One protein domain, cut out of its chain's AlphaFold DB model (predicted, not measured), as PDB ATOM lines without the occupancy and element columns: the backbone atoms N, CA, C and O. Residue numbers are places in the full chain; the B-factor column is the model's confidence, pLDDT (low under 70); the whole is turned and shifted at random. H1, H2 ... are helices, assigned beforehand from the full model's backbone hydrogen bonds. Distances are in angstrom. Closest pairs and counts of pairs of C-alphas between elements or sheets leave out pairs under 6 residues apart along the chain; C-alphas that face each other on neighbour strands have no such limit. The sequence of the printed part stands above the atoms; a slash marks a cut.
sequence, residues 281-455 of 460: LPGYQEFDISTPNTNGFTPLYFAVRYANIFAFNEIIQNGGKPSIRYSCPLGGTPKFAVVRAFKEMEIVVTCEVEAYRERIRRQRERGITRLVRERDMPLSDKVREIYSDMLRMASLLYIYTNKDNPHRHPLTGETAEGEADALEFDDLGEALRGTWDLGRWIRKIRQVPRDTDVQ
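AT A GLANCE: This is residues 281 to 455 of the 460 residues of an uncharacterized protein of Aspergillus carbonarius (strain ITEM 5010) (UniProt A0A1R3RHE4). What shape is this? A long helical hairpin, H3 with the shorter H4, makes the long axis, and two small helical hairpins, H1 with H2 and H5 with H6, pack on opposite sides of it near the beginning of H3. H7 lies beside H4. What builds it? The printed part has 175 residues with seven named helices, H1 to H7 in chain order, and no named strand: the class is all helix. How spread is it? It is only just loose, close to compact, with a radius of gyration of the C-alphas of 19.0 A, and elongated, spanning 64 by 35 by 30 A.

HOW THE PARTS SIT: What comes first? H1, residues 299 to 305, and H2, residues 309 to 317, touch as a hairpin, their closest C-alphas, Ala 303 and Phe 312, 5.2 A apart. H3, residues 334 to 365, touches H1 with residues 334 to 341 alone, closest at the C-alphas of Tyr 301 and Pro 334, 4.4 A. What follows? H4, residues 381 to 400, forms a hairpin with H3, opposite ways at a shallow tilt of 19 degrees; the closest C-alphas, Val 338 and Met 390, are 6.4 A apart. H5, residues 416 to 422, and H6, residues 426 to 432, form a hairpin; H6 touches H4, closest at the C-alphas of Ser 395 and Ala 431, 4.7 A. H7, residues 438 to 446, touches no helix but is near H4. How are the backbones? Every O i to N i+4 pair is within hydrogen-bond range in H1, H2, H4, H5, H6 and H7, and 27 of 28 in H3.

IN THESE COORDINATES: Where does H1 begin? C-alpha 299 is at (105.376, 94.718, 66.667). How long are H3 and H4? They measure 46.5 A and 28.7 A from first to last C-alpha. Where does H7 end? C-alpha 446 is at (128.159, 91.656, 90.412).

THE WHOLE: How large is it? The two farthest C-alphas, Glu 286 and Gly 367, are 65.4 A apart; the printed part has no cut. Which links are long? Those from H2 to H3, H3 to H4 and H4 to H5. Where is confidence low? The pLDDT is under 70 at residues 285 to 287, 323 to 327, 371 to 378, 438 and 441 to 455.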
ATOM      1  N   LEU A 281      96.088  89.408  72.382       86.94
ATOM      2  CA  LEU A 281      96.010  89.747  70.952       86.94
ATOM      3  C   LEU A 281      96.678  88.723  70.006       86.94
ATOM      4  O   LEU A 281      96.093  88.448  68.955       86.94
ATOM      5  N   PRO A 282      97.830  88.109  70.337       85.50
ATOM      6  CA  PRO A 282      98.445  87.071  69.507       85.50
ATOM      7  C   PRO A 282      97.608  85.793  69.359       85.50
ATOM      8  O   PRO A 282      97.708  85.113  68.342       85.50
ATOM      9  N   GLY A 283      96.765  85.464  70.347       79.62
ATOM     10  CA  GLY A 283      95.953  84.240  70.352       79.62
ATOM     11  C   GLY A 283      94.825  84.219  69.313       79.62
ATOM     12  O   GLY A 283      94.182  83.187  69.100       79.62
ATOM     13  N   TYR A 284      94.571  85.339  68.640       78.12
ATOM     14  CA  TYR A 284      93.549  85.441  67.608       78.12
ATOM     15  C   TYR A 284      94.178  85.113  66.244       78.12
ATOM     16  O   TYR A 284      94.830  85.958  65.643       78.12
ATOM     17  N   GLN A 285      93.970  83.867  65.781       55.56
ATOM     18  CA  GLN A 285      94.673  83.140  64.693       55.56
ATOM     19  C   GLN A 285      94.949  83.876  63.367       55.56
ATOM     20  O   GLN A 285      95.758  83.397  62.575       55.56
ATOM     21  N   GLU A 286      94.305  85.006  63.098       65.69
ATOM     22  CA  GLU A 286      94.491  85.777  61.863       65.69
ATOM     23  C   GLU A 286      95.230  87.106  62.068       65.69
ATOM     24  O   GLU A 286      95.493  87.827  61.105       65.69
ATOM     25  N   PHE A 287      95.578  87.446  63.309       69.50
ATOM     26  CA  PHE A 287      96.422  88.592  63.591       69.50
ATOM     27  C   PHE A 287      97.882  88.193  63.361       69.50
ATOM     28  O   PHE A 287      98.533  87.602  64.221       69.50
ATOM     29  N   ASP A 288      98.405  88.498  62.174       77.69
ATOM     30  CA  ASP A 288      99.829  88.332  61.905       77.69
ATOM     31  C   ASP A 288     100.626  89.343  62.743       77.69
ATOM     32  O   ASP A 288     100.840  90.489  62.348       77.69
ATOM     33  N   ILE A 289     101.100  88.894  63.907       82.94
ATOM     34  CA  ILE A 289     101.968  89.651  64.823       82.94
ATOM     35  C   ILE A 289     103.303  90.079  64.187       82.94
ATOM     36  O   ILE A 289     104.068  90.822  64.805       82.94
ATOM     37  N   SER A 290     103.612  89.614  62.971       83.00
ATOM     38  CA  SER A 290     104.759  90.070  62.186       83.00
ATOM     39  C   SER A 290     104.416  91.156  61.165       83.00
ATOM     40  O   SER A 290     105.334  91.779  60.628       83.00
ATOM     41  N   THR A 291     103.128  91.437  60.931       81.94
ATOM     42  CA  THR A 291     102.697  92.459  59.976       81.94
ATOM     43  C   THR A 291     103.187  93.835  60.432       81.94
ATOM     44  O   THR A 291     102.873  94.273  61.545       81.94
ATOM     45  N   PRO A 292     103.973  94.535  59.599       81.75
ATOM     46  CA  PRO A 292     104.403  95.877  59.919       81.75
ATOM     47  C   PRO A 292     103.247  96.872  59.812       81.75
ATOM     48  O   PRO A 292     102.287  96.676  59.068       81.75
ATOM     49  N   ASN A 293     103.377  97.991  60.516       79.94
ATOM     50  CA  ASN A 293     102.518  99.144  60.295       79.94
ATOM     51  C   ASN A 293     102.759  99.787  58.914       79.94
ATOM     52  O   ASN A 293     103.619  99.363  58.140       79.94
ATOM     53  N   THR A 294     102.035 100.867  58.616       77.69
ATOM     54  CA  THR A 294     102.160 101.616  57.352       77.69
ATOM     55  C   THR A 294     103.549 102.220  57.113       77.69
ATOM     56  O   THR A 294     103.871 102.554  55.977       77.69
ATOM     57  N   ASN A 295     104.394 102.291  58.145       76.12
ATOM     58  CA  ASN A 295     105.792 102.699  58.046       76.12
ATOM     59  C   ASN A 295     106.774 101.537  57.931       76.12
ATOM     60  O   ASN A 295     107.972 101.779  57.856       76.12
ATOM     61  N   GLY A 296     106.325 100.287  57.934       81.31
ATOM     62  CA  GLY A 296     107.226  99.141  57.890       81.31
ATOM     63  C   GLY A 296     107.789  98.718  59.255       81.31
ATOM     64  O   GLY A 296     108.632  97.830  59.289       81.31
ATOM     65  N   PHE A 297     107.358  99.309  60.378       84.75
ATOM     66  CA  PHE A 297     107.781  98.867  61.714       84.75
ATOM     67  C   PHE A 297     106.901  97.722  62.214       84.75
ATOM     68  O   PHE A 297     105.675  97.827  62.228       84.75
ATOM     69  N   THR A 298     107.527  96.633  62.655       88.44
ATOM     70  CA  THR A 298     106.827  95.458  63.185       88.44
ATOM     71  C   THR A 298     106.536  95.584  64.683       88.44
ATOM     72  O   THR A 298     107.242  96.302  65.394       88.44
ATOM     73  N   PRO A 299     105.561  94.836  65.222       90.62
ATOM     74  CA  PRO A 299     105.376  94.718  66.667       90.62
ATOM     75  C   PRO A 299     106.660  94.324  67.414       90.62
ATOM     76  O   PRO A 299     106.965  94.885  68.464       90.62
ATOM     77  N   LEU A 300     107.475  93.431  66.836       91.94
ATOM     78  CA  LEU A 300     108.759  93.043  67.424       91.94
ATOM     79  C   LEU A 300     109.762  94.206  67.470       91.94
ATOM     80  O   LEU A 300     110.502  94.331  68.445       91.94
ATOM     81  N   TYR A 301     109.774  95.075  66.451       91.06
ATOM     82  CA  TYR A 301     110.560  96.313  66.478       91.06
ATOM     83  C   TYR A 301     110.158  97.180  67.679       91.06
ATOM     84  O   TYR A 301     111.027  97.610  68.433       91.06
ATOM     85  N   PHE A 302     108.854  97.382  67.907       89.50
ATOM     86  CA  PHE A 302     108.363  98.164  69.045       89.50
ATOM     87  C   PHE A 302     108.709  97.524  70.394       89.50
ATOM     88  O   PHE A 302     109.161  98.223  71.299       89.50
ATOM     89  N   ALA A 303     108.574  96.203  70.529       91.94
ATOM     90  CA  ALA A 303     108.894  95.509  71.780       91.94
ATOM     91  C   ALA A 303     110.351  95.738  72.187       91.94
ATOM     92  O   ALA A 303     110.640  96.078  73.333       91.94
ATOM     93  N   VAL A 304     111.255  95.656  71.214       91.31
ATOM     94  CA  VAL A 304     112.671  95.943  71.416       91.31
ATOM     95  C   VAL A 304     112.917  97.418  71.720       91.31
ATOM     96  O   VAL A 304     113.567  97.743  72.712       91.31
ATOM     97  N   ARG A 305     112.395  98.310  70.872       88.19
ATOM     98  CA  ARG A 305     112.621  99.757  70.945       88.19
ATOM     99  C   ARG A 305     112.243 100.339  72.308       88.19
ATOM    100  O   ARG A 305     112.912 101.253  72.784       88.19
ATOM    101  N   TYR A 306     111.193  99.797  72.926       86.44
ATOM    102  CA  TYR A 306     110.667 100.220  74.227       86.44
ATOM    103  C   TYR A 306     111.093  99.318  75.395       86.44
ATOM    104  O   TYR A 306     110.565  99.451  76.507       86.44
ATOM    105  N   ALA A 307     112.049  98.420  75.148       90.12
ATOM    106  CA  ALA A 307     112.575  97.442  76.091       90.12
ATOM    107  C   ALA A 307     111.488  96.629  76.821       90.12
ATOM    108  O   ALA A 307     111.587  96.354  78.019       90.12
ATOM    109  N   ASN A 308     110.402  96.299  76.124       91.38
ATOM    110  CA  ASN A 308     109.310  95.493  76.654       91.38
ATOM    111  C   ASN A 308     109.624  94.004  76.436       91.38
ATOM    112  O   ASN A 308     109.196  93.398  75.452       91.38
ATOM    113  N   ILE A 309     110.392  93.424  77.365       91.75
ATOM    114  CA  ILE A 309     110.805  92.014  77.307       91.75
ATOM    115  C   ILE A 309     109.616  91.047  77.342       91.75
ATOM    116  O   ILE A 309     109.676  89.988  76.717       91.75
ATOM    117  N   PHE A 310     108.533  91.405  78.039       93.12
ATOM    118  CA  PHE A 310     107.319  90.593  78.097       93.12
ATOM    119  C   PHE A 310     106.709  90.466  76.700       93.12
ATOM    120  O   PHE A 310     106.627  89.362  76.165       93.12
ATOM    121  N   ALA A 311     106.434  91.599  76.044       92.94
ATOM    122  CA  ALA A 311     105.952  91.613  74.667       92.94
ATOM    123  C   ALA A 311     106.904  90.942  73.682       92.94
ATOM    124  O   ALA A 311     106.457  90.235  72.783       92.94
ATOM    125  N   PHE A 312     108.213  91.135  73.847       94.06
ATOM    126  CA  PHE A 312     109.200  90.458  73.017       94.06
ATOM    127  C   PHE A 312     109.040  88.934  73.099       94.06
ATOM    128  O   PHE A 312     108.971  88.264  72.069       94.06
ATOM    129  N   ASN A 313     108.957  88.391  74.316       92.75
ATOM    130  CA  ASN A 313     108.810  86.955  74.530       92.75
ATOM    131  C   ASN A 313     107.484  86.438  73.967       92.75
ATOM    132  O   ASN A 313     107.506  85.435  73.258       92.75
ATOM    133  N   GLU A 314     106.375  87.136  74.216       92.88
ATOM    134  CA  GLU A 314     105.060  86.767  73.678       92.88
ATOM    135  C   GLU A 314     105.060  86.735  72.148       92.88
ATOM    136  O   GLU A 314     104.608  85.766  71.537       92.88
ATOM    137  N   ILE A 315     105.648  87.746  71.503       91.88
ATOM    138  CA  ILE A 315     105.730  87.800  70.041       91.88
ATOM    139  C   ILE A 315     106.560  86.633  69.499       91.88
ATOM    140  O   ILE A 315     106.145  85.981  68.544       91.88
ATOM    141  N   ILE A 316     107.716  86.338  70.100       90.06
ATOM    142  CA  ILE A 316     108.576  85.228  69.669       90.06
ATOM    143  C   ILE A 316     107.884  83.871  69.870       90.06
ATOM    144  O   ILE A 316     107.921  83.030  68.970       90.06
ATOM    145  N   GLN A 317     107.232  83.655  71.016       89.81
ATOM    146  CA  GLN A 317     106.532  82.402  71.326       89.81
ATOM    147  C   GLN A 317     105.363  82.139  70.373       89.81
ATOM    148  O   GLN A 317     105.157  80.999  69.958       89.81
ATOM    149  N   ASN A 318     104.659  83.191  69.956       87.38
ATOM    150  CA  ASN A 318     103.548  83.108  69.008       87.38
ATOM    151  C   ASN A 318     104.001  83.121  67.530       87.38
ATOM    152  O   ASN A 318     103.204  83.357  66.625       87.38
ATOM    153  N   GLY A 319     105.281  82.843  67.254       85.00
ATOM    154  CA  GLY A 319     105.799  82.672  65.891       85.00
ATOM    155  C   GLY A 319     106.171  83.971  65.174       85.00
ATOM    156  O   GLY A 319     106.394  83.961  63.958       85.00
ATOM    157  N   GLY A 320     106.276  85.083  65.902       82.38
ATOM    158  CA  GLY A 320     106.758  86.356  65.390       82.38
ATOM    159  C   GLY A 320     108.183  86.215  64.868       82.38
ATOM    160  O   GLY A 320     109.095  85.782  65.572       82.38
ATOM    161  N   LYS A 321     108.388  86.563  63.597       78.00
ATOM    162  CA  LYS A 321     109.680  86.392  62.930       78.00
ATOM    163  C   LYS A 321     110.489  87.685  63.024       78.00
ATOM    164  O   LYS A 321     110.039  88.696  62.487       78.00
ATOM    165  N   PRO A 322     111.730  87.666  63.536       73.00
ATOM    166  CA  PRO A 322     112.656  88.801  63.444       73.00
ATOM    167  C   PRO A 322     113.226  88.998  62.033       73.00
ATOM    168  O   PRO A 322     114.341  89.485  61.857       73.00
ATOM    169  N   SER A 323     112.482  88.584  61.004       66.31
ATOM    170  CA  SER A 323     112.974  88.534  59.638       66.31
ATOM    171  C   SER A 323     113.324  89.924  59.117       66.31
ATOM    172  O   SER A 323     112.556  90.876  59.226       66.31
ATOM    173  N   ILE A 324     114.468  89.976  58.439       59.31
ATOM    174  CA  ILE A 324     115.001  91.123  57.698       59.31
ATOM    175  C   ILE A 324     114.033  91.609  56.612       59.31
ATOM    176  O   ILE A 324     114.063  92.776  56.237       59.31
ATOM    177  N   ARG A 325     113.130  90.740  56.132       64.06
ATOM    178  CA  ARG A 325     112.128  91.100  55.114       64.06
ATOM    179  C   ARG A 325     111.172  92.207  55.558       64.06
ATOM    180  O   ARG A 325     110.514  92.790  54.706       64.06
ATOM    181  N   TYR A 326     111.109  92.488  56.856       64.38
ATOM    182  CA  TYR A 326     110.256  93.517  57.436       64.38
ATOM    183  C   TYR A 326     111.064  94.725  57.928       64.38
ATOM    184  O   TYR A 326     110.733  95.313  58.955       64.38
ATOM    185  N   SER A 327     112.156  95.077  57.239       67.44
ATOM    186  CA  SER A 327     112.828  96.351  57.494       67.44
ATOM    187  C   SER A 327     111.921  97.499  57.060       67.44
ATOM    188  O   SER A 327     111.443  97.499  55.921       67.44
ATOM    189  N   CYS A 328     111.734  98.504  57.917       75.12
ATOM    190  CA  CYS A 328     111.081  99.733  57.478       75.12
ATOM    191  C   CYS A 328     111.895 100.406  56.348       75.12
ATOM    192  O   CYS A 328     113.083 100.103  56.198       75.12
ATOM    193  N   PRO A 329     111.323 101.337  55.560       72.00
ATOM    194  CA  PRO A 329     112.058 102.050  54.509       72.00
ATOM    195  C   PRO A 329     113.314 102.782  55.008       72.00
ATOM    196  O   PRO A 329     114.241 103.014  54.239       72.00
ATOM    197  N   LEU A 330     113.374 103.100  56.306       71.69
ATOM    198  CA  LEU A 330     114.542 103.687  56.974       71.69
ATOM    199  C   LEU A 330     115.561 102.634  57.451       71.69
ATOM    200  O   LEU A 330     116.501 102.959  58.170       71.69
ATOM    201  N   GLY A 331     115.373 101.365  57.090       72.44
ATOM    202  CA  GLY A 331     116.234 100.246  57.469       72.44
ATOM    203  C   GLY A 331     116.065  99.739  58.894       72.44
ATOM    204  O   GLY A 331     116.861  98.913  59.336       72.44
ATOM    205  N   GLY A 332     115.045 100.207  59.609       77.94
ATOM    206  CA  GLY A 332     114.736  99.772  60.963       77.94
ATOM    207  C   GLY A 332     114.357  98.297  60.986       77.94
ATOM    208  O   GLY A 332     113.298  97.908  60.500       77.94
ATOM    209  N   THR A 333     115.231  97.479  61.568       88.44
ATOM    210  CA  THR A 333     114.950  96.091  61.955       88.44
ATOM    211  C   THR A 333     114.937  95.991  63.478       88.44
ATOM    212  O   THR A 333     115.473  96.881  64.144       88.44
ATOM    213  N   PRO A 334     114.392  94.912  64.065       89.94
ATOM    214  CA  PRO A 334     114.486  94.701  65.506       89.94
ATOM    215  C   PRO A 334     115.926  94.769  66.046       89.94
ATOM    216  O   PRO A 334     116.125  95.278  67.137       89.94
ATOM    217  N   LYS A 335     116.950  94.348  65.283       91.19
ATOM    218  CA  LYS A 335     118.356  94.493  65.711       91.19
ATOM    219  C   LYS A 335     118.783  95.957  65.828       91.19
ATOM    220  O   LYS A 335     119.303  96.351  66.866       91.19
ATOM    221  N   PHE A 336     118.508  96.771  64.806       90.12
ATOM    222  CA  PHE A 336     118.783  98.213  64.862       90.12
ATOM    223  C   PHE A 336     117.954  98.915  65.945       90.12
ATOM    224  O   PHE A 336     118.436  99.854  66.569       90.12
ATOM    225  N   ALA A 337     116.738  98.435  66.227       89.44
ATOM    226  CA  ALA A 337     115.934  98.937  67.336       89.44
ATOM    227  C   ALA A 337     116.631  98.742  68.691       89.44
ATOM    228  O   ALA A 337     116.553  99.644  69.524       89.44
ATOM    229  N   VAL A 338     117.335  97.614  68.902       89.81
ATOM    230  CA  VAL A 338     118.112  97.406  70.137       89.81
ATOM    231  C   VAL A 338     119.229  98.441  70.223       89.81
ATOM    232  O   VAL A 338     119.340  99.112  71.240       89.81
ATOM    233  N   VAL A 339     120.026  98.605  69.161       89.00
ATOM    234  CA  VAL A 339     121.155  99.560  69.128       89.00
ATOM    235  C   VAL A 339     120.693 100.974  69.473       89.00
ATOM    236  O   VAL A 339     121.282 101.638  70.324       89.00
ATOM    237  N   ARG A 340     119.574 101.404  68.886       87.12
ATOM    238  CA  ARG A 340     118.978 102.715  69.171       87.12
ATOM    239  C   ARG A 340     118.485 102.829  70.608       87.12
ATOM    240  O   ARG A 340     118.782 103.816  71.273       87.12
ATOM    241  N   ALA A 341     117.790 101.809  71.108       86.12
ATOM    242  CA  ALA A 341     117.366 101.779  72.503       86.12
ATOM    243  C   ALA A 341     118.572 101.862  73.459       86.12
ATOM    244  O   ALA A 341     118.487 102.547  74.476       86.12
ATOM    245  N   PHE A 342     119.702 101.216  73.134       86.19
ATOM    246  CA  PHE A 342     120.937 101.273  73.933       86.19
ATOM    247  C   PHE A 342     121.513 102.675  73.989       86.19
ATOM    248  O   PHE A 342     121.799 103.166  75.077       86.19
ATOM    249  N   LYS A 343     121.612 103.332  72.834       84.69
ATOM    250  CA  LYS A 343     122.086 104.711  72.743       84.69
ATOM    251  C   LYS A 343     121.254 105.667  73.600       84.69
ATOM    252  O   LYS A 343     121.787 106.552  74.254       84.69
ATOM    253  N   GLU A 344     119.938 105.488  73.636       80.75
ATOM    254  CA  GLU A 344     119.075 106.304  74.498       80.75
ATOM    255  C   GLU A 344     119.210 105.951  75.978       80.75
ATOM    256  O   GLU A 344     119.167 106.837  76.832       80.75
ATOM    257  N   MET A 345     119.398 104.669  76.291       80.81
ATOM    258  CA  MET A 345     119.644 104.216  77.656       80.81
ATOM    259  C   MET A 345     120.973 104.745  78.201       80.81
ATOM    260  O   MET A 345     121.046 105.088  79.375       80.81
ATOM    261  N   GLU A 346     122.004 104.868  77.366       79.19
ATOM    262  CA  GLU A 346     123.281 105.486  77.733       79.19
ATOM    263  C   GLU A 346     123.099 106.934  78.214       79.19
ATOM    264  O   GLU A 346     123.686 107.331  79.222       79.19
ATOM    265  N   ILE A 347     122.224 107.705  77.560       76.44
ATOM    266  CA  ILE A 347     121.888 109.069  77.993       76.44
ATOM    267  C   ILE A 347     121.244 109.035  79.387       76.44
ATOM    268  O   ILE A 347     121.650 109.785  80.272       76.44
ATOM    269  N   VAL A 348     120.284 108.130  79.615       74.94
ATOM    270  CA  VAL A 348     119.620 107.961  80.924       74.94
ATOM    271  C   VAL A 348     120.633 107.591  82.011       74.94
ATOM    272  O   VAL A 348     120.643 108.210  83.075       74.94
ATOM    273  N   VAL A 349     121.501 106.616  81.730       75.94
ATOM    274  CA  VAL A 349     122.594 106.168  82.608       75.94
ATOM    275  C   VAL A 349     123.512 107.338  82.956       75.94
ATOM    276  O   VAL A 349     123.814 107.552  84.129       75.94
ATOM    277  N   THR A 350     123.907 108.131  81.960       77.81
ATOM    278  CA  THR A 350     124.776 109.300  82.142       77.81
ATOM    279  C   THR A 350     124.114 110.338  83.046       77.81
ATOM    280  O   THR A 350     124.720 110.766  84.031       77.81
ATOM    281  N   CYS A 351     122.845 110.675  82.798       76.06
ATOM    282  CA  CYS A 351     122.089 111.606  83.636       76.06
ATOM    283  C   CYS A 351     121.920 111.101  85.082       76.06
ATOM    284  O   CYS A 351     122.088 111.885  86.020       76.06
ATOM    285  N   GLU A 352     121.616 109.813  85.301       77.62
ATOM    286  CA  GLU A 352     121.516 109.239  86.656       77.62
ATOM    287  C   GLU A 352     122.865 109.307  87.393       77.62
ATOM    288  O   GLU A 352     122.919 109.701  88.564       77.62
ATOM    289  N   VAL A 353     123.968 109.007  86.698       77.56
ATOM    290  CA  VAL A 353     125.331 109.101  87.242       77.56
ATOM    291  C   VAL A 353     125.685 110.543  87.611       77.56
ATOM    292  O   VAL A 353     126.226 110.781  88.694       77.56
ATOM    293  N   GLU A 354     125.372 111.520  86.762       80.81
ATOM    294  CA  GLU A 354     125.603 112.941  87.049       80.81
ATOM    295  C   GLU A 354     124.760 113.437  88.228       80.81
ATOM    296  O   GLU A 354     125.286 114.075  89.146       80.81
ATOM    297  N   ALA A 355     123.473 113.083  88.269       81.25
ATOM    298  CA  ALA A 355     122.588 113.417  89.381       81.25
ATOM    299  C   ALA A 355     123.077 112.800  90.703       81.25
ATOM    300  O   ALA A 355     122.997 113.429  91.768       81.25
ATOM    301  N   TYR A 356     123.617 111.581  90.650       82.06
ATOM    302  CA  TYR A 356     124.263 110.938  91.787       82.06
ATOM    303  C   TYR A 356     125.537 111.685  92.214       82.06
ATOM    304  O   TYR A 356     125.671 112.031  93.393       82.06
ATOM    305  N   ARG A 357     126.436 112.020  91.276       82.38
ATOM    306  CA  ARG A 357     127.661 112.804  91.541       82.38
ATOM    307  C   ARG A 357     127.343 114.138  92.218       82.38
ATOM    308  O   ARG A 357     127.969 114.484  93.221       82.38
ATOM    309  N   GLU A 358     126.326 114.845  91.736       85.06
ATOM    310  CA  GLU A 358     125.872 116.112  92.313       85.06
ATOM    311  C   GLU A 358     125.330 115.939  93.742       85.06
ATOM    312  O   GLU A 358     125.612 116.749  94.631       85.06
ATOM    313  N   ARG A 359     124.600 114.851  94.014       84.25
ATOM    314  CA  ARG A 359     124.119 114.526  95.367       84.25
ATOM    315  C   ARG A 359     125.276 114.300  96.339       84.25
ATOM    316  O   ARG A 359     125.240 114.831  97.451       84.25
ATOM    317  N   ILE A 360     126.304 113.565  95.913       83.06
ATOM    318  CA  ILE A 360     127.523 113.340  96.701       83.06
ATOM    319  C   ILE A 360     128.260 114.659  96.946       83.06
ATOM    320  O   ILE A 360     128.655 114.936  98.081       83.06
ATOM    321  N   ARG A 361     128.401 115.510  95.921       86.94
ATOM    322  CA  ARG A 361     129.023 116.839  96.043       86.94
ATOM    323  C   ARG A 361     128.328 117.683  97.116       86.94
ATOM    324  O   ARG A 361     128.984 118.142  98.047       86.94
ATOM    325  N   ARG A 362     126.993 117.772  97.073       88.62
ATOM    326  CA  ARG A 362     126.183 118.493  98.076       88.62
ATOM    327  C   ARG A 362     126.298 117.910  99.485       88.62
ATOM    328  O   ARG A 362     126.237 118.650 100.464       88.62
ATOM    329  N   GLN A 363     126.433 116.590  99.622       86.00
ATOM    330  CA  GLN A 363     126.646 115.958 100.930       86.00
ATOM    331  C   GLN A 363     128.013 116.322 101.517       86.00
ATOM    332  O   GLN A 363     128.091 116.655 102.702       86.00
ATOM    333  N   ARG A 364     129.064 116.329 100.684       86.38
ATOM    334  CA  ARG A 364     130.413 116.764 101.079       86.38
ATOM    335  C   ARG A 364     130.418 118.225 101.531       86.38
ATOM    336  O   ARG A 364     130.946 118.517 102.598       86.38
ATOM    337  N   GLU A 365     129.758 119.113 100.788       91.81
ATOM    338  CA  GLU A 365     129.611 120.537 101.143       91.81
ATOM    339  C   GLU A 365     128.894 120.755 102.486       91.81
ATOM    340  O   GLU A 365     129.177 121.716 103.196       91.81
ATOM    341  N   ARG A 366     128.000 119.841 102.880       93.38
ATOM    342  CA  ARG A 366     127.292 119.874 104.174       93.38
ATOM    343  C   ARG A 366     128.083 119.257 105.332       93.38
ATOM    344  O   ARG A 366     127.543 119.129 106.428       93.38
ATOM    345  N   GLY A 367     129.323 118.821 105.102       93.88
ATOM    346  CA  GLY A 367     130.132 118.127 106.109       93.88
ATOM    347  C   GLY A 367     129.619 116.724 106.458       93.88
ATOM    348  O   GLY A 367     130.051 116.144 107.454       93.88
ATOM    349  N   ILE A 368     128.712 116.150 105.656       87.38
ATOM    350  CA  ILE A 368     128.215 114.785 105.859       87.38
ATOM    351  C   ILE A 368     129.291 113.824 105.347       87.38
ATOM    352  O   ILE A 368     129.328 113.468 104.175       87.38
ATOM    353  N   THR A 369     130.192 113.406 106.237       74.56
ATOM    354  CA  THR A 369     131.311 112.492 105.923       74.56
ATOM    355  C   THR A 369     130.917 111.018 105.951       74.56
ATOM    356  O   THR A 369     131.773 110.147 105.788       74.56
ATOM    357  N   ARG A 370     129.638 110.698 106.196       74.50
ATOM    358  CA  ARG A 370     129.199 109.302 106.232       74.50
ATOM    359  C   ARG A 370     129.419 108.708 104.843       74.50
ATOM    360  O   ARG A 370     128.765 109.133 103.900       74.50
ATOM    361  N   LEU A 371     130.340 107.744 104.759       61.34
ATOM    362  CA  LEU A 371     130.569 106.897 103.590       61.34
ATOM    363  C   LEU A 371     129.211 106.408 103.080       61.34
ATOM    364  O   LEU A 371     128.604 105.525 103.693       61.34
ATOM    365  N   VAL A 372     128.729 107.017 101.996       58.66
ATOM    366  CA  VAL A 372     127.692 106.423 101.157       58.66
ATOM    367  C   VAL A 372     128.283 105.084 100.749       58.66
ATOM    368  O   VAL A 372     129.339 105.031 100.118       58.66
ATOM    369  N   ARG A 373     127.723 103.997 101.285       60.97
ATOM    370  CA  ARG A 373     128.280 102.667 101.041       60.97
ATOM    371  C   ARG A 373     128.087 102.397  99.556       60.97
ATOM    372  O   ARG A 373     127.001 102.629  99.051       60.97
ATOM    373  N   GLU A 374     129.085 101.816  98.896       49.41
ATOM    374  CA  GLU A 374     129.079 101.431  97.468       49.41
ATOM    375  C   GLU A 374     127.852 100.614  97.004       49.41
ATOM    376  O   GLU A 374     127.652 100.409  95.812       49.41
ATOM    377  N   ARG A 375     127.022 100.118  97.934       54.31
ATOM    378  CA  ARG A 375     125.726  99.503  97.616       54.31
ATOM    379  C   ARG A 375     124.670 100.509  97.147       54.31
ATOM    380  O   ARG A 375     123.689 100.077  96.554       54.31
ATOM    381  N   ASP A 376     124.888 101.803  97.353       59.44
ATOM    382  CA  ASP A 376     124.072 102.890  96.813       59.44
ATOM    383  C   ASP A 376     124.557 103.221  95.388       59.44
ATOM    384  O   ASP A 376     125.062 104.304  95.105       59.44
ATOM    385  N   MET A 377     124.492 102.218  94.508       59.66
ATOM    386  CA  MET A 377     124.937 102.289  93.114       59.66
ATOM    387  C   MET A 377     124.252 103.468  92.384       59.66
ATOM    388  O   MET A 377     123.069 103.710  92.634       59.66
ATOM    389  N   PRO A 378     124.937 104.182  91.463       62.62
ATOM    390  CA  PRO A 378     124.360 105.333  90.757       62.62
ATOM    391  C   PRO A 378     123.157 104.985  89.876       62.62
ATOM    392  O   PRO A 378     122.380 105.879  89.563       62.62
ATOM    393  N   LEU A 379     123.007 103.713  89.489       70.12
ATOM    394  CA  LEU A 379     121.917 103.263  88.632       70.12
ATOM    395  C   LEU A 379     120.783 102.650  89.438       70.12
ATOM    396  O   LEU A 379     120.979 101.695  90.212       70.12
ATOM    397  N   SER A 380     119.581 103.157  89.185       79.06
ATOM    398  CA  SER A 380     118.353 102.574  89.710       79.06
ATOM    399  C   SER A 380     118.248 101.089  89.322       79.06
ATOM    400  O   SER A 380     118.733 100.661  88.270       79.06
ATOM    401  N   ASP A 381     117.625 100.266  90.178       80.75
ATOM    402  CA  ASP A 381     117.383  98.845  89.861       80.75
ATOM    403  C   ASP A 381     116.648  98.697  88.514       80.75
ATOM    404  O   ASP A 381     116.947  97.790  87.740       80.75
ATOM    405  N   LYS A 382     115.777  99.664  88.197       79.31
ATOM    406  CA  LYS A 382     115.033  99.758  86.940       79.31
ATOM    407  C   LYS A 382     115.938  99.935  85.717       79.31
ATOM    408  O   LYS A 382     115.729  99.257  84.716       79.31
ATOM    409  N   VAL A 383     116.947 100.809  85.769       79.69
ATOM    410  CA  VAL A 383     117.888 100.988  84.645       79.69
ATOM    411  C   VAL A 383     118.706  99.717  84.412       79.69
ATOM    412  O   VAL A 383     118.880  99.294  83.269       79.69
ATOM    413  N   ARG A 384     119.143  99.051  85.489       82.19
ATOM    414  CA  ARG A 384     119.857  97.766  85.395       82.19
ATOM    415  C   ARG A 384     119.001  96.663  84.776       82.19
ATOM    416  O   ARG A 384     119.501  95.907  83.945       82.19
ATOM    417  N   GLU A 385     117.734  96.577  85.170       84.69
ATOM    418  CA  GLU A 385     116.766  95.635  84.601       84.69
ATOM    419  C   GLU A 385     116.570  95.883  83.100       84.69
ATOM    420  O   GLU A 385     116.750  94.967  82.302       84.69
ATOM    421  N   ILE A 386     116.322  97.134  82.702       83.81
ATOM    422  CA  ILE A 386     116.122  97.489  81.292       83.81
ATOM    423  C   ILE A 386     117.363  97.162  80.448       83.81
ATOM    424  O   ILE A 386     117.244  96.558  79.382       83.81
ATOM    425  N   TYR A 387     118.559  97.514  80.928       85.75
ATOM    426  CA  TYR A 387     119.809  97.202  80.231       85.75
ATOM    427  C   TYR A 387     119.990  95.684  80.053       85.75
ATOM    428  O   TYR A 387     120.316  95.210  78.961       85.75
ATOM    429  N   SER A 388     119.707  94.905  81.105       86.31
ATOM    430  CA  SER A 388     119.716  93.436  81.061       86.31
ATOM    431  C   SER A 388     118.750  92.884  80.016       86.31
ATOM    432  O   SER A 388     119.101  91.982  79.249       86.31
ATOM    433  N   ASP A 389     117.526  93.405  79.991       88.25
ATOM    434  CA  ASP A 389     116.487  92.978  79.060       88.25
ATOM    435  C   ASP A 389     116.893  93.248  77.617       88.25
ATOM    436  O   ASP A 389     116.700  92.397  76.748       88.25
ATOM    437  N   MET A 390     117.517  94.393  77.351       89.44
ATOM    438  CA  MET A 390     117.962  94.754  76.009       89.44
ATOM    439  C   MET A 390     119.104  93.852  75.511       89.44
ATOM    440  O   MET A 390     119.052  93.407  74.363       89.44
ATOM    441  N   LEU A 391     120.069  93.480  76.366       89.12
ATOM    442  CA  LEU A 391     121.090  92.469  76.022       89.12
ATOM    443  C   LEU A 391     120.476  91.088  75.766       89.12
ATOM    444  O   LEU A 391     120.863  90.375  74.831       89.12
ATOM    445  N   ARG A 392     119.480  90.705  76.573       88.56
ATOM    446  CA  ARG A 392     118.750  89.448  76.391       88.56
ATOM    447  C   ARG A 392     117.995  89.435  75.062       88.56
ATOM    448  O   ARG A 392     118.079  88.447  74.334       88.56
ATOM    449  N   MET A 393     117.306  90.524  74.720       91.75
ATOM    450  CA  MET A 393     116.628  90.677  73.429       91.75
ATOM    451  C   MET A 393     117.621  90.628  72.266       91.75
ATOM    452  O   MET A 393     117.376  89.890  71.316       91.75
ATOM    453  N   ALA A 394     118.764  91.322  72.346       91.38
ATOM    454  CA  ALA A 394     119.824  91.241  71.332       91.38
ATOM    455  C   ALA A 394     120.306  89.801  71.100       91.38
ATOM    456  O   ALA A 394     120.370  89.344  69.956       91.38
ATOM    457  N   SER A 395     120.568  89.070  72.184       89.25
ATOM    458  CA  SER A 395     121.010  87.673  72.126       89.25
ATOM    459  C   SER A 395     119.962  86.760  71.489       89.25
ATOM    460  O   SER A 395     120.283  85.906  70.663       89.25
ATOM    461  N   LEU A 396     118.683  86.957  71.823       89.12
ATOM    462  CA  LEU A 396     117.586  86.211  71.206       89.12
ATOM    463  C   LEU A 396     117.447  86.565  69.720       89.12
ATOM    464  O   LEU A 396     117.339  85.672  68.883       89.12
ATOM    465  N   LEU A 397     117.526  87.846  69.357       89.62
ATOM    466  CA  LEU A 397     117.498  88.281  67.959       89.62
ATOM    467  C   LEU A 397     118.642  87.679  67.139       89.62
ATOM    468  O   LEU A 397     118.426  87.324  65.981       89.62
ATOM    469  N   TYR A 398     119.837  87.517  67.711       89.19
ATOM    470  CA  TYR A 398     120.920  86.785  67.053       89.19
ATOM    471  C   TYR A 398     120.525  85.342  66.720       89.19
ATOM    472  O   TYR A 398     120.714  84.911  65.584       89.19
ATOM    473  N   ILE A 399     119.938  84.615  67.676       87.31
ATOM    474  CA  ILE A 399     119.526  83.213  67.490       87.31
ATOM    475  C   ILE A 399     118.502  83.085  66.356       87.31
ATOM    476  O   ILE A 399     118.558  82.139  65.573       87.31
ATOM    477  N   TYR A 400     117.583  84.046  66.252       84.31
ATOM    478  CA  TYR A 400     116.465  83.980  65.313       84.31
ATOM    479  C   TYR A 400     116.709  84.663  63.955       84.31
ATOM    480  O   TYR A 400     115.847  84.588  63.077       84.31
ATOM    481  N   THR A 401     117.841  85.340  63.749       83.44
ATOM    482  CA  THR A 401     118.152  86.005  62.468       83.44
ATOM    483  C   THR A 401     119.056  85.149  61.586       83.44
ATOM    484  O   THR A 401     119.914  84.411  62.063       83.44
ATOM    485  N   ASN A 402     118.858  85.238  60.267       76.00
ATOM    486  CA  ASN A 402     119.694  84.519  59.310       76.00
ATOM    487  C   ASN A 402     121.101  85.136  59.270       76.00
ATOM    488  O   ASN A 402     121.249  86.322  58.973       76.00
ATOM    489  N   LYS A 403     122.120  84.318  59.548       78.31
ATOM    490  CA  LYS A 403     123.532  84.721  59.573       78.31
ATOM    491  C   LYS A 403     124.107  84.977  58.179       78.31
ATOM    492  O   LYS A 403     125.072  85.722  58.059       78.31
ATOM    493  N   ASP A 404     123.499  84.407  57.141       81.31
ATOM    494  CA  ASP A 404     124.080  84.388  55.794       81.31
ATOM    495  C   ASP A 404     123.896  85.706  55.026       81.31
ATOM    496  O   ASP A 404     124.536  85.921  53.999       81.31
ATOM    497  N   ASN A 405     123.021  86.602  55.495       81.06
ATOM    498  CA  ASN A 405     122.787  87.891  54.847       81.06
ATOM    499  C   ASN A 405     122.418  88.968  55.880       81.06
ATOM    500  O   ASN A 405     121.227  89.210  56.105       81.06
ATOM    501  N   PRO A 406     123.407  89.578  56.558       84.19
ATOM    502  CA  PRO A 406     123.137  90.582  57.575       84.19
ATOM    503  C   PRO A 406     122.534  91.841  56.944       84.19
ATOM    504  O   PRO A 406     123.047  92.374  55.959       84.19
ATOM    505  N   HIS A 407     121.443  92.333  57.536       85.38
ATOM    506  CA  HIS A 407     120.823  93.586  57.111       85.38
ATOM    507  C   HIS A 407     121.771  94.752  57.371       85.38
ATOM    508  O   HIS A 407     122.298  94.881  58.479       85.38
ATOM    509  N   ARG A 408     121.946  95.612  56.369       87.94
ATOM    510  CA  ARG A 408     122.739  96.835  56.480       87.94
ATOM    511  C   ARG A 408     121.819  98.039  56.557       87.94
ATOM    512  O   ARG A 408     120.818  98.112  55.844       87.94
ATOM    513  N   HIS A 409     122.155  98.980  57.424       84.38
ATOM    514  CA  HIS A 409     121.426 100.226  57.550       84.38
ATOM    515  C   HIS A 409     121.586 101.043  56.256       84.38
ATOM    516  O   HIS A 409     122.709 101.211  55.777       84.38
ATOM    517  N   PRO A 410     120.502 101.574  55.669       80.25
ATOM    518  CA  PRO A 410     120.534 102.200  54.349       80.25
ATOM    519  C   PRO A 410     121.360 103.487  54.315       80.25
ATOM    520  O   PRO A 410     121.826 103.870  53.246       80.25
ATOM    521  N   LEU A 411     121.542 104.152  55.462       78.44
ATOM    522  CA  LEU A 411     122.305 105.402  55.541       78.44
ATOM    523  C   LEU A 411     123.785 105.190  55.872       78.44
ATOM    524  O   LEU A 411     124.624 105.904  55.339       78.44
ATOM    525  N   THR A 412     124.112 104.245  56.756       84.75
ATOM    526  CA  THR A 412     125.497 104.046  57.227       84.75
ATOM    527  C   THR A 412     126.202 102.931  56.465       84.75
ATOM    528  O   THR A 412     127.423 102.885  56.441       84.75
ATOM    529  N   GLY A 413     125.450 102.019  55.840       88.69
ATOM    530  CA  GLY A 413     125.990 100.805  55.232       88.69
ATOM    531  C   GLY A 413     126.439  99.752  56.251       88.69
ATOM    532  O   GLY A 413     126.810  98.650  55.843       88.69
ATOM    533  N   GLU A 414     126.373 100.043  57.549       91.25
ATOM    534  CA  GLU A 414     126.804  99.142  58.619       91.25
ATOM    535  C   GLU A 414     125.723  98.132  58.991       91.25
ATOM    536  O   GLU A 414     124.535  98.349  58.748       91.25
ATOM    537  N   THR A 415     126.130  97.003  59.570       92.94
ATOM    538  CA  THR A 415     125.190  96.082  60.227       92.94
ATOM    539  C   THR A 415     124.876  96.586  61.638       92.94
ATOM    540  O   THR A 415     125.548  97.481  62.142       92.94
ATOM    541  N   ALA A 416     123.872  96.016  62.303       91.06
ATOM    542  CA  ALA A 416     123.554  96.412  63.678       91.06
ATOM    543  C   ALA A 416     124.715  96.119  64.646       91.06
ATOM    544  O   ALA A 416     124.953  96.877  65.576       91.06
ATOM    545  N   GLU A 417     125.455  95.037  64.401       93.94
ATOM    546  CA  GLU A 417     126.685  94.699  65.117       93.94
ATOM    547  C   GLU A 417     127.772  95.755  64.875       93.94
ATOM    548  O   GLU A 417     128.361  96.241  65.832       93.94
ATOM    549  N   GLY A 418     128.001  96.139  63.612       92.25
ATOM    550  CA  GLY A 418     128.991  97.162  63.262       92.25
ATOM    551  C   GLY A 418     128.643  98.543  63.821       92.25
ATOM    552  O   GLY A 418     129.525  99.260  64.281       92.25
ATOM    553  N   GLU A 419     127.357  98.900  63.855       90.06
ATOM    554  CA  GLU A 419     126.896 100.144  64.480       90.06
ATOM    555  C   GLU A 419     127.051 100.108  66.007       90.06
ATOM    556  O   GLU A 419     127.452 101.108  66.593       90.06
ATOM    557  N   ALA A 420     126.799  98.963  66.654       90.44
ATOM    558  CA  ALA A 420     127.061  98.799  68.084       90.44
ATOM    559  C   ALA A 420     128.557  98.941  68.412       90.44
ATOM    560  O   ALA A 420     128.897  99.635  69.367       90.44
ATOM    561  N   ASP A 421     129.440  98.345  67.605       90.69
ATOM    562  CA  ASP A 421     130.894  98.473  67.776       90.69
ATOM    563  C   ASP A 421     131.367  99.916  67.551       90.69
ATOM    564  O   ASP A 421     132.181 100.430  68.311       90.69
ATOM    565  N   ALA A 422     130.837 100.595  66.529       88.62
ATOM    566  CA  ALA A 422     131.173 101.988  66.233       88.62
ATOM    567  C   ALA A 422     130.724 102.968  67.331       88.62
ATOM    568  O   ALA A 422     131.267 104.065  67.431       88.62
ATOM    569  N   LEU A 423     129.728 102.577  68.132       84.50
ATOM    570  CA  LEU A 423     129.261 103.305  69.313       84.50
ATOM    571  C   LEU A 423     129.944 102.837  70.608       84.50
ATOM    572  O   LEU A 423     129.548 103.276  71.679       84.50
ATOM    573  N   GLU A 424     130.942 101.949  70.522       91.19
ATOM    574  CA  GLU A 424     131.669 101.389  71.674       91.19
ATOM    575  C   GLU A 424     130.761 100.609  72.652       91.19
ATOM    576  O   GLU A 424     131.049 100.456  73.840       91.19
ATOM    577  N   PHE A 425     129.651 100.051  72.157       88.56
ATOM    578  CA  PHE A 425     128.742  99.211  72.940       88.56
ATOM    579  C   PHE A 425     129.159  97.737  72.890       88.56
ATOM    580  O   PHE A 425     128.398  96.884  72.426       88.56
ATOM    581  N   ASP A 426     130.351  97.422  73.402       88.81
ATOM    582  CA  ASP A 426     130.960  96.082  73.324       88.81
ATOM    583  C   ASP A 426     130.019  94.958  73.776       88.81
ATOM    584  O   ASP A 426     129.840  93.964  73.071       88.81
ATOM    585  N   ASP A 427     129.357  95.128  74.929       87.31
ATOM    586  CA  ASP A 427     128.439  94.122  75.480       87.31
ATOM    587  C   ASP A 427     127.236  93.881  74.542       87.31
ATOM    588  O   ASP A 427     126.774  92.745  74.390       87.31
ATOM    589  N   LEU A 428     126.744  94.928  73.868       89.81
ATOM    590  CA  LEU A 428     125.681  94.808  72.871       89.81
ATOM    591  C   LEU A 428     126.190  94.158  71.581       89.81
ATOM    592  O   LEU A 428     125.507  93.290  71.033       89.81
ATOM    593  N   GLY A 429     127.367  94.554  71.094       90.19
ATOM    594  CA  GLY A 429     127.999  93.944  69.926       90.19
ATOM    595  C   GLY A 429     128.217  92.443  70.136       90.19
ATOM    596  O   GLY A 429     127.850  91.630  69.283       90.19
ATOM    597  N   GLU A 430     128.721  92.045  71.309       90.88
ATOM    598  CA  GLU A 430     128.826  90.641  71.723       90.88
ATOM    599  C   GLU A 430     127.457  89.939  71.736       90.88
ATOM    600  O   GLU A 430     127.340  88.803  71.261       90.88
ATOM    601  N   ALA A 431     126.408  90.595  72.244       89.00
ATOM    602  CA  ALA A 431     125.061  90.022  72.305       89.00
ATOM    603  C   ALA A 431     124.469  89.804  70.910       89.00
ATOM    604  O   ALA A 431     123.962  88.722  70.608       89.00
ATOM    605  N   LEU A 432     124.607  90.787  70.019       89.81
ATOM    606  CA  LEU A 432     124.151  90.692  68.633       89.81
ATOM    607  C   LEU A 432     124.967  89.699  67.794       89.81
ATOM    608  O   LEU A 432     124.452  89.209  66.790       89.81
ATOM    609  N   ARG A 433     126.194  89.358  68.212       92.38
ATOM    610  CA  ARG A 433     127.027  88.286  67.632       92.38
ATOM    611  C   ARG A 433     126.827  86.916  68.286       92.38
ATOM    612  O   ARG A 433     127.409  85.934  67.818       92.38
ATOM    613  N   GLY A 434     126.028  86.837  69.352       87.44
ATOM    614  CA  GLY A 434     125.802  85.617  70.131       87.44
ATOM    615  C   GLY A 434     127.029  85.099  70.872       87.44
ATOM    616  O   GLY A 434     127.076  83.920  71.220       87.44
ATOM    617  N   THR A 435     128.030  85.950  71.089       88.69
ATOM    618  CA  THR A 435     129.201  85.644  71.924       88.69
ATOM    619  C   THR A 435     129.002  86.088  73.369       88.69
ATOM    620  O   THR A 435     129.834  85.791  74.223       88.69
ATOM    621  N   TRP A 436     127.900  86.783  73.647       83.31
ATOM    622  CA  TRP A 436     127.552  87.240  74.981       83.31
ATOM    623  C   TRP A 436     127.178  86.082  75.907       83.31
ATOM    624  O   TRP A 436     126.257  85.308  75.643       83.31
ATOM    625  N   ASP A 437     127.892  85.988  77.027       80.62
ATOM    626  CA  ASP A 437     127.631  85.029  78.097       80.62
ATOM    627  C   ASP A 437     126.883  85.733  79.238       80.62
ATOM    628  O   ASP A 437     127.462  86.528  79.984       80.62
ATOM    629  N   LEU A 438     125.603  85.392  79.428       67.50
ATOM    630  CA  LEU A 438     124.784  85.891  80.539       67.50
ATOM    631  C   LEU A 438     125.450  85.626  81.900       67.50
ATOM    632  O   LEU A 438     125.366  86.451  82.808       67.50
ATOM    633  N   GLY A 439     126.146  84.497  82.060       73.06
ATOM    634  CA  GLY A 439     126.898  84.177  83.269       73.06
ATOM    635  C   GLY A 439     128.113  85.084  83.458       73.06
ATOM    636  O   GLY A 439     128.445  85.446  84.591       73.06
ATOM    637  N   ARG A 440     128.779  85.491  82.372       71.62
ATOM    638  CA  ARG A 440     129.832  86.516  82.389       71.62
ATOM    639  C   ARG A 440     129.254  87.878  82.722       71.62
ATOM    640  O   ARG A 440     129.860  88.548  83.539       71.62
ATOM    641  N   TRP A 441     128.088  88.249  82.199       64.25
ATOM    642  CA  TRP A 441     127.446  89.527  82.512       64.25
ATOM    643  C   TRP A 441     126.911  89.586  83.943       64.25
ATOM    644  O   TRP A 441     127.224  90.526  84.652       64.25
ATOM    645  N   ILE A 442     126.212  88.563  84.445       61.88
ATOM    646  CA  ILE A 442     125.797  88.510  85.860       61.88
ATOM    647  C   ILE A 442     127.025  88.607  86.768       61.88
ATOM    648  O   ILE A 442     126.983  89.287  87.793       61.88
ATOM    649  N   ARG A 443     128.136  87.962  86.383       66.62
ATOM    650  CA  ARG A 443     129.421  88.152  87.057       66.62
ATOM    651  C   ARG A 443     129.910  89.584  86.898       66.62
ATOM    652  O   ARG A 443     130.126  90.178  87.929       66.62
ATOM    653  N   LYS A 444     129.977  90.159  85.699       62.84
ATOM    654  CA  LYS A 444     130.423  91.529  85.383       62.84
ATOM    655  C   LYS A 444     129.533  92.616  85.985       62.84
ATOM    656  O   LYS A 444     130.049  93.680  86.207       62.84
ATOM    657  N   ILE A 445     128.262  92.362  86.302       53.59
ATOM    658  CA  ILE A 445     127.331  93.245  87.031       53.59
ATOM    659  C   ILE A 445     127.583  93.147  88.527       53.59
ATOM    660  O   ILE A 445     127.668  94.148  89.229       53.59
ATOM    661  N   ARG A 446     127.749  91.915  89.023       53.41
ATOM    662  CA  ARG A 446     128.159  91.656  90.412       53.41
ATOM    663  C   ARG A 446     129.621  92.045  90.676       53.41
ATOM    664  O   ARG A 446     129.999  92.204  91.832       53.41
ATOM    665  N   GLN A 447     130.410  92.156  89.613       40.72
ATOM    666  CA  GLN A 447     131.825  92.504  89.538       40.72
ATOM    667  C   GLN A 447     132.027  93.812  88.769       40.72
ATOM    668  O   GLN A 447     133.180  94.080  88.442       40.72
ATOM    669  N   VAL A 448     130.978  94.619  88.488       40.16
ATOM    670  CA  VAL A 448     131.191  95.989  87.981       40.16
ATOM    671  C   VAL A 448     132.118  96.557  89.035       40.16
ATOM    672  O   VAL A 448     131.749  96.479  90.218       40.16
ATOM    673  N   PRO A 449     133.346  96.958  88.672       35.41
ATOM    674  CA  PRO A 449     134.352  97.215  89.669       35.41
ATOM    675  C   PRO A 449     133.811  98.220  90.673       35.41
ATOM    676  O   PRO A 449     133.418  99.333  90.332       35.41
ATOM    677  N   ARG A 450     133.818  97.797  91.936       44.34
ATOM    678  CA  ARG A 450     134.123  98.714  93.022       44.34
ATOM    679  C   ARG A 450     135.384  99.471  92.578       44.34
ATOM    680  O   ARG A 450     136.434  98.858  92.402       44.34
ATOM    681  N   ASP A 451     135.253 100.768  92.327       42.06
ATOM    682  CA  ASP A 451     136.338 101.747  92.434       42.06
ATOM    683  C   ASP A 451     137.439 101.922  91.360       42.06
ATOM    684  O   ASP A 451     138.346 102.691  91.647       42.06
ATOM    685  N   THR A 452     137.427 101.374  90.134       37.69
ATOM    686  CA  THR A 452     138.585 101.613  89.209       37.69
ATOM    687  C   THR A 452     138.338 102.499  87.984       37.69
ATOM    688  O   THR A 452     139.053 103.486  87.835       37.69
ATOM    689  N   ASP A 453     137.280 102.312  87.191       36.62
ATOM    690  CA  ASP A 453     137.097 103.148  85.978       36.62
ATOM    691  C   ASP A 453     136.529 104.553  86.263       36.62
ATOM    692  O   ASP A 453     136.508 105.429  85.402       36.62
ATOM    693  N   VAL A 454     136.114 104.820  87.505       40.22
ATOM    694  CA  VAL A 454     135.744 106.176  87.947       40.22
ATOM    695  C   VAL A 454     136.960 106.934  88.506       40.22
ATOM    696  O   VAL A 454     136.910 108.158  88.609       40.22
ATOM    697  N   GLN A 455     138.076 106.261  88.821       34.75
ATOM    698  CA  GLN A 455     139.272 106.914  89.376       34.75
ATOM    699  C   GLN A 455     140.114 107.667  88.339       34.75
ATOM    700  O   GLN A 455     140.776 108.634  88.715       34.75
TER     701      GLN A 455